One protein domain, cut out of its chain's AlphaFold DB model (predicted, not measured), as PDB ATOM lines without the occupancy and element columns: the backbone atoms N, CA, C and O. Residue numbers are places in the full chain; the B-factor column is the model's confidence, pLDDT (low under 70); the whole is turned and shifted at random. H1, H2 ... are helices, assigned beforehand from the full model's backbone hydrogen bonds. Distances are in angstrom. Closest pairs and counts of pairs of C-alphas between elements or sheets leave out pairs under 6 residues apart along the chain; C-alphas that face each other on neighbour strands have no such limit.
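Overview. This is residues 15 to 65 of the 66 residues of an uncharacterized protein of Halonotius sp. J07HN4 (UniProt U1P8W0). Two long helices, H1 then H2, are joined end to end by a tight link and make a wide open V. After H2 the last stretch, residues 57 to 65, folds back toward the open side of the V. The printed part has 51 residues with two named helices and no named strand; its class is all helix. It is extended, with a radius of gyration of the C-alphas of 17.6 A and spans of 53 by 26 by 10 A.

Arrangement. H1, residues 16 to 34, and H2, residues 38 to 56, are apart, with no C-alpha of the one within 8 A of the other. Residues 15 to 31, of which 16 to 31 belong to H1, stand free, and so do residues 41 to 50 of H2. In H1 and H2 every O i to N i+4 pair is within hydrogen-bond range.

Along the chain. H1 begins at C-alpha 16 (-19.254, 11.982, 38.012) and is 27.0 A long from first to last C-alpha. H2 is 27.2 A long and ends at C-alpha 56 (19.165, 46.802, 27.780).

Size, cuts and confidence. The two C-alphas farthest apart, those of Asp 16 and Arg 57, are 53.2 A apart. The printed part has no cut. The model's pLDDT is under 70 at residues 63 to 65.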
ATOM      1  N   THR A  15     -20.380  14.088  33.716       97.31
ATOM      2  CA  THR A  15     -20.632  12.912  34.566       97.31
ATOM      3  C   THR A  15     -19.731  12.912  35.802       97.31
ATOM      4  O   THR A  15     -18.735  13.639  35.881       97.31
ATOM      5  N   ASP A  16     -20.056  12.084  36.793       96.31
ATOM      6  CA  ASP A  16     -19.254  11.982  38.012       96.31
ATOM      7  C   ASP A  16     -17.841  11.440  37.732       96.31
ATOM      8  O   ASP A  16     -16.866  11.912  38.324       96.31
ATOM      9  N   GLU A  17     -17.687  10.524  36.769       97.31
ATOM     10  CA  GLU A  17     -16.378  10.047  36.310       97.31
ATOM     11  C   GLU A  17     -15.557  11.163  35.658       97.31
ATOM     12  O   GLU A  17     -14.354  11.286  35.915       97.31
ATOM     13  N   GLU A  18     -16.186  11.992  34.825       96.75
ATOM     14  CA  GLU A  18     -15.527  13.116  34.161       96.75
ATOM     15  C   GLU A  18     -15.085  14.172  35.176       96.75
ATOM     16  O   GLU A  18     -13.938  14.631  35.139       96.75
ATOM     17  N   LYS A  19     -15.952  14.491  36.141       95.62
ATOM     18  CA  LYS A  19     -15.642  15.381  37.265       95.62
ATOM     19  C   LYS A  19     -14.480  14.848  38.099       95.62
ATOM     20  O   LYS A  19     -13.547  15.590  38.406       95.62
ATOM     21  N   SER A  20     -14.497  13.558  38.437       95.38
ATOM     22  CA  SER A  20     -13.429  12.895  39.198       95.38
ATOM     23  C   SER A  20     -12.085  12.950  38.465       95.38
ATOM     24  O   SER A  20     -11.055  13.333  39.042       95.38
ATOM     25  N   ARG A  21     -12.093  12.650  37.159       96.75
ATOM     26  CA  ARG A  21     -10.908  12.739  36.301       96.75
ATOM     27  C   ARG A  21     -10.369  14.165  36.251       96.75
ATOM     28  O   ARG A  21      -9.168  14.358  36.445       96.75
ATOM     29  N   TRP A  22     -11.240  15.149  36.043       95.50
ATOM     30  CA  TRP A  22     -10.854  16.556  35.988       95.50
ATOM     31  C   TRP A  22     -10.235  17.031  37.308       95.50
ATOM     32  O   TRP A  22      -9.129  17.569  37.309       95.50
ATOM     33  N   MET A  23     -10.879  16.748  38.447       94.19
ATOM     34  CA  MET A  23     -10.376  17.135  39.773       94.19
ATOM     35  C   MET A  23      -9.001  16.539  40.066       94.19
ATOM     36  O   MET A  23      -8.140  17.207  40.644       94.19
ATOM     37  N   THR A  24      -8.780  15.287  39.662       94.75
ATOM     38  CA  THR A  24      -7.492  14.611  39.842       94.75
ATOM     39  C   THR A  24      -6.402  15.285  39.014       94.75
ATOM     40  O   THR A  24      -5.345  15.630  39.545       94.75
ATOM     41  N   GLN A  25      -6.673  15.536  37.731       94.81
ATOM     42  CA  GLN A  25      -5.727  16.209  36.841       94.81
ATOM     43  C   GLN A  25      -5.403  17.627  37.319       94.81
ATOM     44  O   GLN A  25      -4.232  18.008  37.369       94.81
ATOM     45  N   GLU A  26      -6.412  18.395  37.727       93.94
ATOM     46  CA  GLU A  26      -6.218  19.770  38.180       93.94
ATOM     47  C   GLU A  26      -5.441  19.829  39.501       93.94
ATOM     48  O   GLU A  26      -4.559  20.677  39.663       93.94
ATOM     49  N   ARG A  27      -5.675  18.885  40.421       91.06
ATOM     50  CA  ARG A  27      -4.864  18.749  41.638       91.06
ATOM     51  C   ARG A  27      -3.398  18.477  41.304       91.06
ATOM     52  O   ARG A  27      -2.529  19.173  41.829       91.06
ATOM     53  N   CYS A  28      -3.121  17.518  40.419       90.81
ATOM     54  CA  CYS A  28      -1.757  17.227  39.977       90.81
ATOM     55  C   CYS A  28      -1.109  18.456  39.327       90.81
ATOM     56  O   CYS A  28       0.010  18.809  39.684       90.81
ATOM     57  N   ARG A  29      -1.827  19.174  38.453       87.25
ATOM     58  CA  ARG A  29      -1.324  20.398  37.808       87.25
ATOM     59  C   ARG A  29      -0.944  21.470  38.829       87.25
ATOM     60  O   ARG A  29       0.122  22.077  38.713       87.25
ATOM     61  N   ARG A  30      -1.800  21.711  39.826       87.81
ATOM     62  CA  ARG A  30      -1.537  22.675  40.909       87.81
ATOM     63  C   ARG A  30      -0.325  22.260  41.736       87.81
ATOM     64  O   ARG A  30       0.534  23.095  42.001       87.81
ATOM     65  N   GLN A  31      -0.221  20.978  42.076       88.81
ATOM     66  CA  GLN A  31       0.913  20.451  42.826       88.81
ATOM     67  C   GLN A  31       2.222  20.583  42.037       88.81
ATOM     68  O   GLN A  31       3.203  21.085  42.575       88.81
ATOM     69  N   THR A  32       2.238  20.224  40.752       83.62
ATOM     70  CA  THR A  32       3.422  20.374  39.894       83.62
ATOM     71  C   THR A  32       3.835  21.835  39.734       83.62
ATOM     72  O   THR A  32       5.024  22.123  39.738       83.62
ATOM     73  N   ARG A  33       2.887  22.780  39.644       80.69
ATOM     74  CA  ARG A  33       3.206  24.221  39.603       80.69
ATOM     75  C   ARG A  33       3.855  24.734  40.884       80.69
ATOM     76  O   ARG A  33       4.667  25.646  40.818       80.69
ATOM     77  N   GLN A  34       3.473  24.186  42.033       81.12
ATOM     78  CA  GLN A  34       4.081  24.538  43.319       81.12
ATOM     79  C   GLN A  34       5.442  23.864  43.516       81.12
ATOM     80  O   GLN A  34       6.269  24.350  44.284       81.12
ATOM     81  N   GLN A  35       5.688  22.750  42.827       80.69
ATOM     82  CA  GLN A  35       6.985  22.097  42.838       80.69
ATOM     83  C   GLN A  35       7.966  22.902  41.985       80.69
ATOM     84  O   GLN A  35       7.887  22.928  40.757       80.69
ATOM     85  N   GLN A  36       8.938  23.531  42.645       74.12
ATOM     86  CA  GLN A  36      10.101  24.125  41.991       74.12
ATOM     87  C   GLN A  36      11.002  23.019  41.437       74.12
ATOM     88  O   GLN A  36      12.000  22.621  42.035       74.12
ATOM     89  N   THR A  37      10.608  22.463  40.294       83.25
ATOM     90  CA  THR A  37      11.435  21.487  39.587       83.25
ATOM     91  C   THR A  37      12.650  22.185  38.964       83.25
ATOM     92  O   THR A  37      12.566  23.363  38.602       83.25
ATOM     93  N   PRO A  38      13.774  21.474  38.759       83.19
ATOM     94  CA  PRO A  38      14.965  22.053  38.131       83.19
ATOM     95  C   PRO A  38      14.695  22.674  36.752       83.19
ATOM     96  O   PRO A  38      15.305  23.677  36.393       83.19
ATOM     97  N   VAL A  39      13.751  22.108  35.990       84.75
ATOM     98  CA  VAL A  39      13.350  22.633  34.674       84.75
ATOM     99  C   VAL A  39      12.638  23.979  34.805       84.75
ATOM    100  O   VAL A  39      12.924  24.885  34.027       84.75
ATOM    101  N   VAL A  40      11.745  24.130  35.791       84.69
ATOM    102  CA  VAL A  40      11.064  25.408  36.061       84.69
ATOM    103  C   VAL A  40      12.090  26.474  36.439       84.69
ATOM    104  O   VAL A  40      12.109  27.530  35.817       84.69
ATOM    105  N   ALA A  41      13.011  26.159  37.354       84.75
ATOM    106  CA  ALA A  41      14.068  27.086  37.762       84.75
ATOM    107  C   ALA A  41      14.978  27.500  36.588       84.75
ATOM    108  O   ALA A  41      15.308  28.676  36.430       84.75
ATOM    109  N   ALA A  42      15.357  26.553  35.722       87.94
ATOM    110  CA  ALA A  42      16.162  26.848  34.535       87.94
ATOM    111  C   ALA A  42      15.418  27.746  33.532       87.94
ATOM    112  O   ALA A  42      16.010  28.660  32.954       87.94
ATOM    113  N   LEU A  43      14.118  27.506  33.332       89.06
ATOM    114  CA  LEU A  43      13.287  28.298  32.429       89.06
ATOM    115  C   LEU A  43      13.073  29.726  32.951       89.06
ATOM    116  O   LEU A  43      13.114  30.675  32.165       89.06
ATOM    117  N   GLU A  44      12.868  29.886  34.260       89.19
ATOM    118  CA  GLU A  44      12.777  31.193  34.921       89.19
ATOM    119  C   GLU A  44      14.087  31.978  34.756       89.19
ATOM    120  O   GLU A  44      14.062  33.110  34.271       89.19
ATOM    121  N   ALA A  45      15.237  31.347  35.018       90.81
ATOM    122  CA  ALA A  45      16.548  31.981  34.870       90.81
ATOM    123  C   ALA A  45      16.844  32.441  33.426       90.81
ATOM    124  O   ALA A  45      17.359  33.546  33.212       90.81
ATOM    125  N   GLU A  46      16.510  31.631  32.412       93.25
ATOM    126  CA  GLU A  46      16.686  32.051  31.015       93.25
ATOM    127  C   GLU A  46      15.701  33.166  30.640       93.25
ATOM    128  O   GLU A  46      16.087  34.121  29.963       93.25
ATOM    129  N   SER A  47      14.458  33.103  31.130       90.38
ATOM    130  CA  SER A  47      13.460  34.156  30.907       90.38
ATOM    131  C   SER A  47      13.935  35.503  31.464       90.38
ATOM    132  O   SER A  47      13.906  36.505  30.748       90.38
ATOM    133  N   GLU A  48      14.466  35.527  32.688       92.12
ATOM    134  CA  GLU A  48      15.056  36.727  33.296       92.12
ATOM    135  C   GLU A  48      16.262  37.247  32.505       92.12
ATOM    136  O   GLU A  48      16.438  38.454  32.309       92.12
ATOM    137  N   ARG A  49      17.128  36.349  32.021       93.12
ATOM    138  CA  ARG A  49      18.283  36.720  31.195       93.12
ATOM    139  C   ARG A  49      17.854  37.358  29.877       93.12
ATOM    140  O   ARG A  49      18.457  38.354  29.465       93.12
ATOM    141  N   VAL A  50      16.847  36.798  29.215       92.69
ATOM    142  CA  VAL A  50      16.285  37.352  27.978       92.69
ATOM    143  C   VAL A  50      15.652  38.714  28.250       92.69
ATOM    144  O   VAL A  50      15.960  39.665  27.532       92.69
ATOM    145  N   GLU A  51      14.852  38.852  29.311       90.44
ATOM    146  CA  GLU A  51      14.212  40.124  29.660       90.44
ATOM    147  C   GLU A  51      15.249  41.220  29.952       90.44
ATOM    148  O   GLU A  51      15.139  42.324  29.415       90.44
ATOM    149  N   ARG A  52      16.326  40.907  30.689       91.19
ATOM    150  CA  ARG A  52      17.445  41.844  30.910       91.19
ATOM    151  C   ARG A  52      18.097  42.294  29.605       91.19
ATOM    152  O   ARG A  52      18.356  43.482  29.425       91.19
ATOM    153  N   LYS A  53      18.357  41.365  28.677       94.62
ATOM    154  CA  LYS A  53      18.953  41.694  27.371       94.62
ATOM    155  C   LYS A  53      18.037  42.568  26.523       94.62
ATOM    156  O   LYS A  53      18.519  43.490  25.871       94.62
ATOM    157  N   LEU A  54      16.743  42.265  26.502       92.25
ATOM    158  CA  LEU A  54      15.751  43.033  25.753       92.25
ATOM    159  C   LEU A  54      15.596  44.440  26.335       92.25
ATOM    160  O   LEU A  54      15.657  45.410  25.582       92.25
ATOM    161  N   SER A  55      15.523  44.559  27.662       89.81
ATOM    162  CA  SER A  55      15.474  45.850  28.350       89.81
ATOM    163  C   SER A  55      16.720  46.693  28.073       89.81
ATOM    164  O   SER A  55      16.592  47.876  27.774       89.81
ATOM    165  N   ALA A  56      17.919  46.100  28.107       92.19
ATOM    166  CA  ALA A  56      19.165  46.802  27.780       92.19
ATOM    167  C   ALA A  56      19.219  47.283  26.317       92.19
ATOM    168  O   ALA A  56      19.925  48.233  25.997       92.19
ATOM    169  N   ARG A  57      18.462  46.633  25.428       92.94
ATOM    170  CA  ARG A  57      18.307  47.009  24.016       92.94
ATOM    171  C   ARG A  57      17.145  47.983  23.768       92.94
ATOM    172  O   ARG A  57      16.893  48.314  22.616       92.94
ATOM    173  N   GLY A  58      16.439  48.421  24.814       90.31
ATOM    174  CA  GLY A  58      15.324  49.369  24.715       90.31
ATOM    175  C   GLY A  58      13.969  48.750  24.354       90.31
ATOM    176  O   GLY A  58      13.026  49.483  24.071       90.31
ATOM    177  N   TYR A  59      13.839  47.420  24.370       87.69
ATOM    178  CA  TYR A  59      12.551  46.760  24.152       87.69
ATOM    179  C   TYR A  59      11.710  46.782  25.433       87.69
ATOM    180  O   TYR A  59      12.183  46.400  26.506       87.69
ATOM    181  N   ALA A  60      10.440  47.175  25.314       79.00
ATOM    182  CA  ALA A  60       9.473  47.114  26.405       79.00
ATOM    183  C   ALA A  60       8.805  45.732  26.477       79.00
ATOM    184  O   ALA A  60       8.407  45.155  25.464       79.00
ATOM    185  N   SER A  61       8.653  45.204  27.693       73.69
ATOM    186  CA  SER A  61       7.927  43.955  27.927       73.69
ATOM    187  C   SER A  61       6.420  44.180  27.792       73.69
ATOM    188  O   SER A  61       5.814  44.871  28.610       73.69
ATOM    189  N   VAL A  62       5.796  43.537  26.803       75.94
ATOM    190  CA  VAL A  62       4.335  43.573  26.592       75.94
ATOM    191  C   VAL A  62       3.581  42.925  27.765       75.94
ATOM    192  O   VAL A  62       2.459  43.312  28.074       75.94
ATOM    193  N   LYS A  63       4.212  41.983  28.484       68.00
ATOM    194  CA  LYS A  63       3.646  41.360  29.695       68.00
ATOM    195  C   LYS A  63       3.441  42.348  30.848       68.00
ATOM    196  O   LYS A  63       2.595  42.084  31.685       68.00
ATOM    197  N   LYS A  64       4.208  43.444  30.905       61.41
ATOM    198  CA  LYS A  64       4.098  44.480  31.952       61.41
ATOM    199  C   LYS A  64       3.095  45.590  31.611       61.41
ATOM    200  O   LYS A  64       2.899  46.486  32.420       61.41
ATOM    201  N   GLN A  65       2.501  45.557  30.416       59.12
ATOM    202  CA  GLN A  65       1.532  46.553  29.937       59.12
ATOM    203  C   GLN A  65       0.074  46.060  29.985       59.12
ATOM    204  O   GLN A  65      -0.823  46.774  29.542       59.12
TER     205      GLN A  65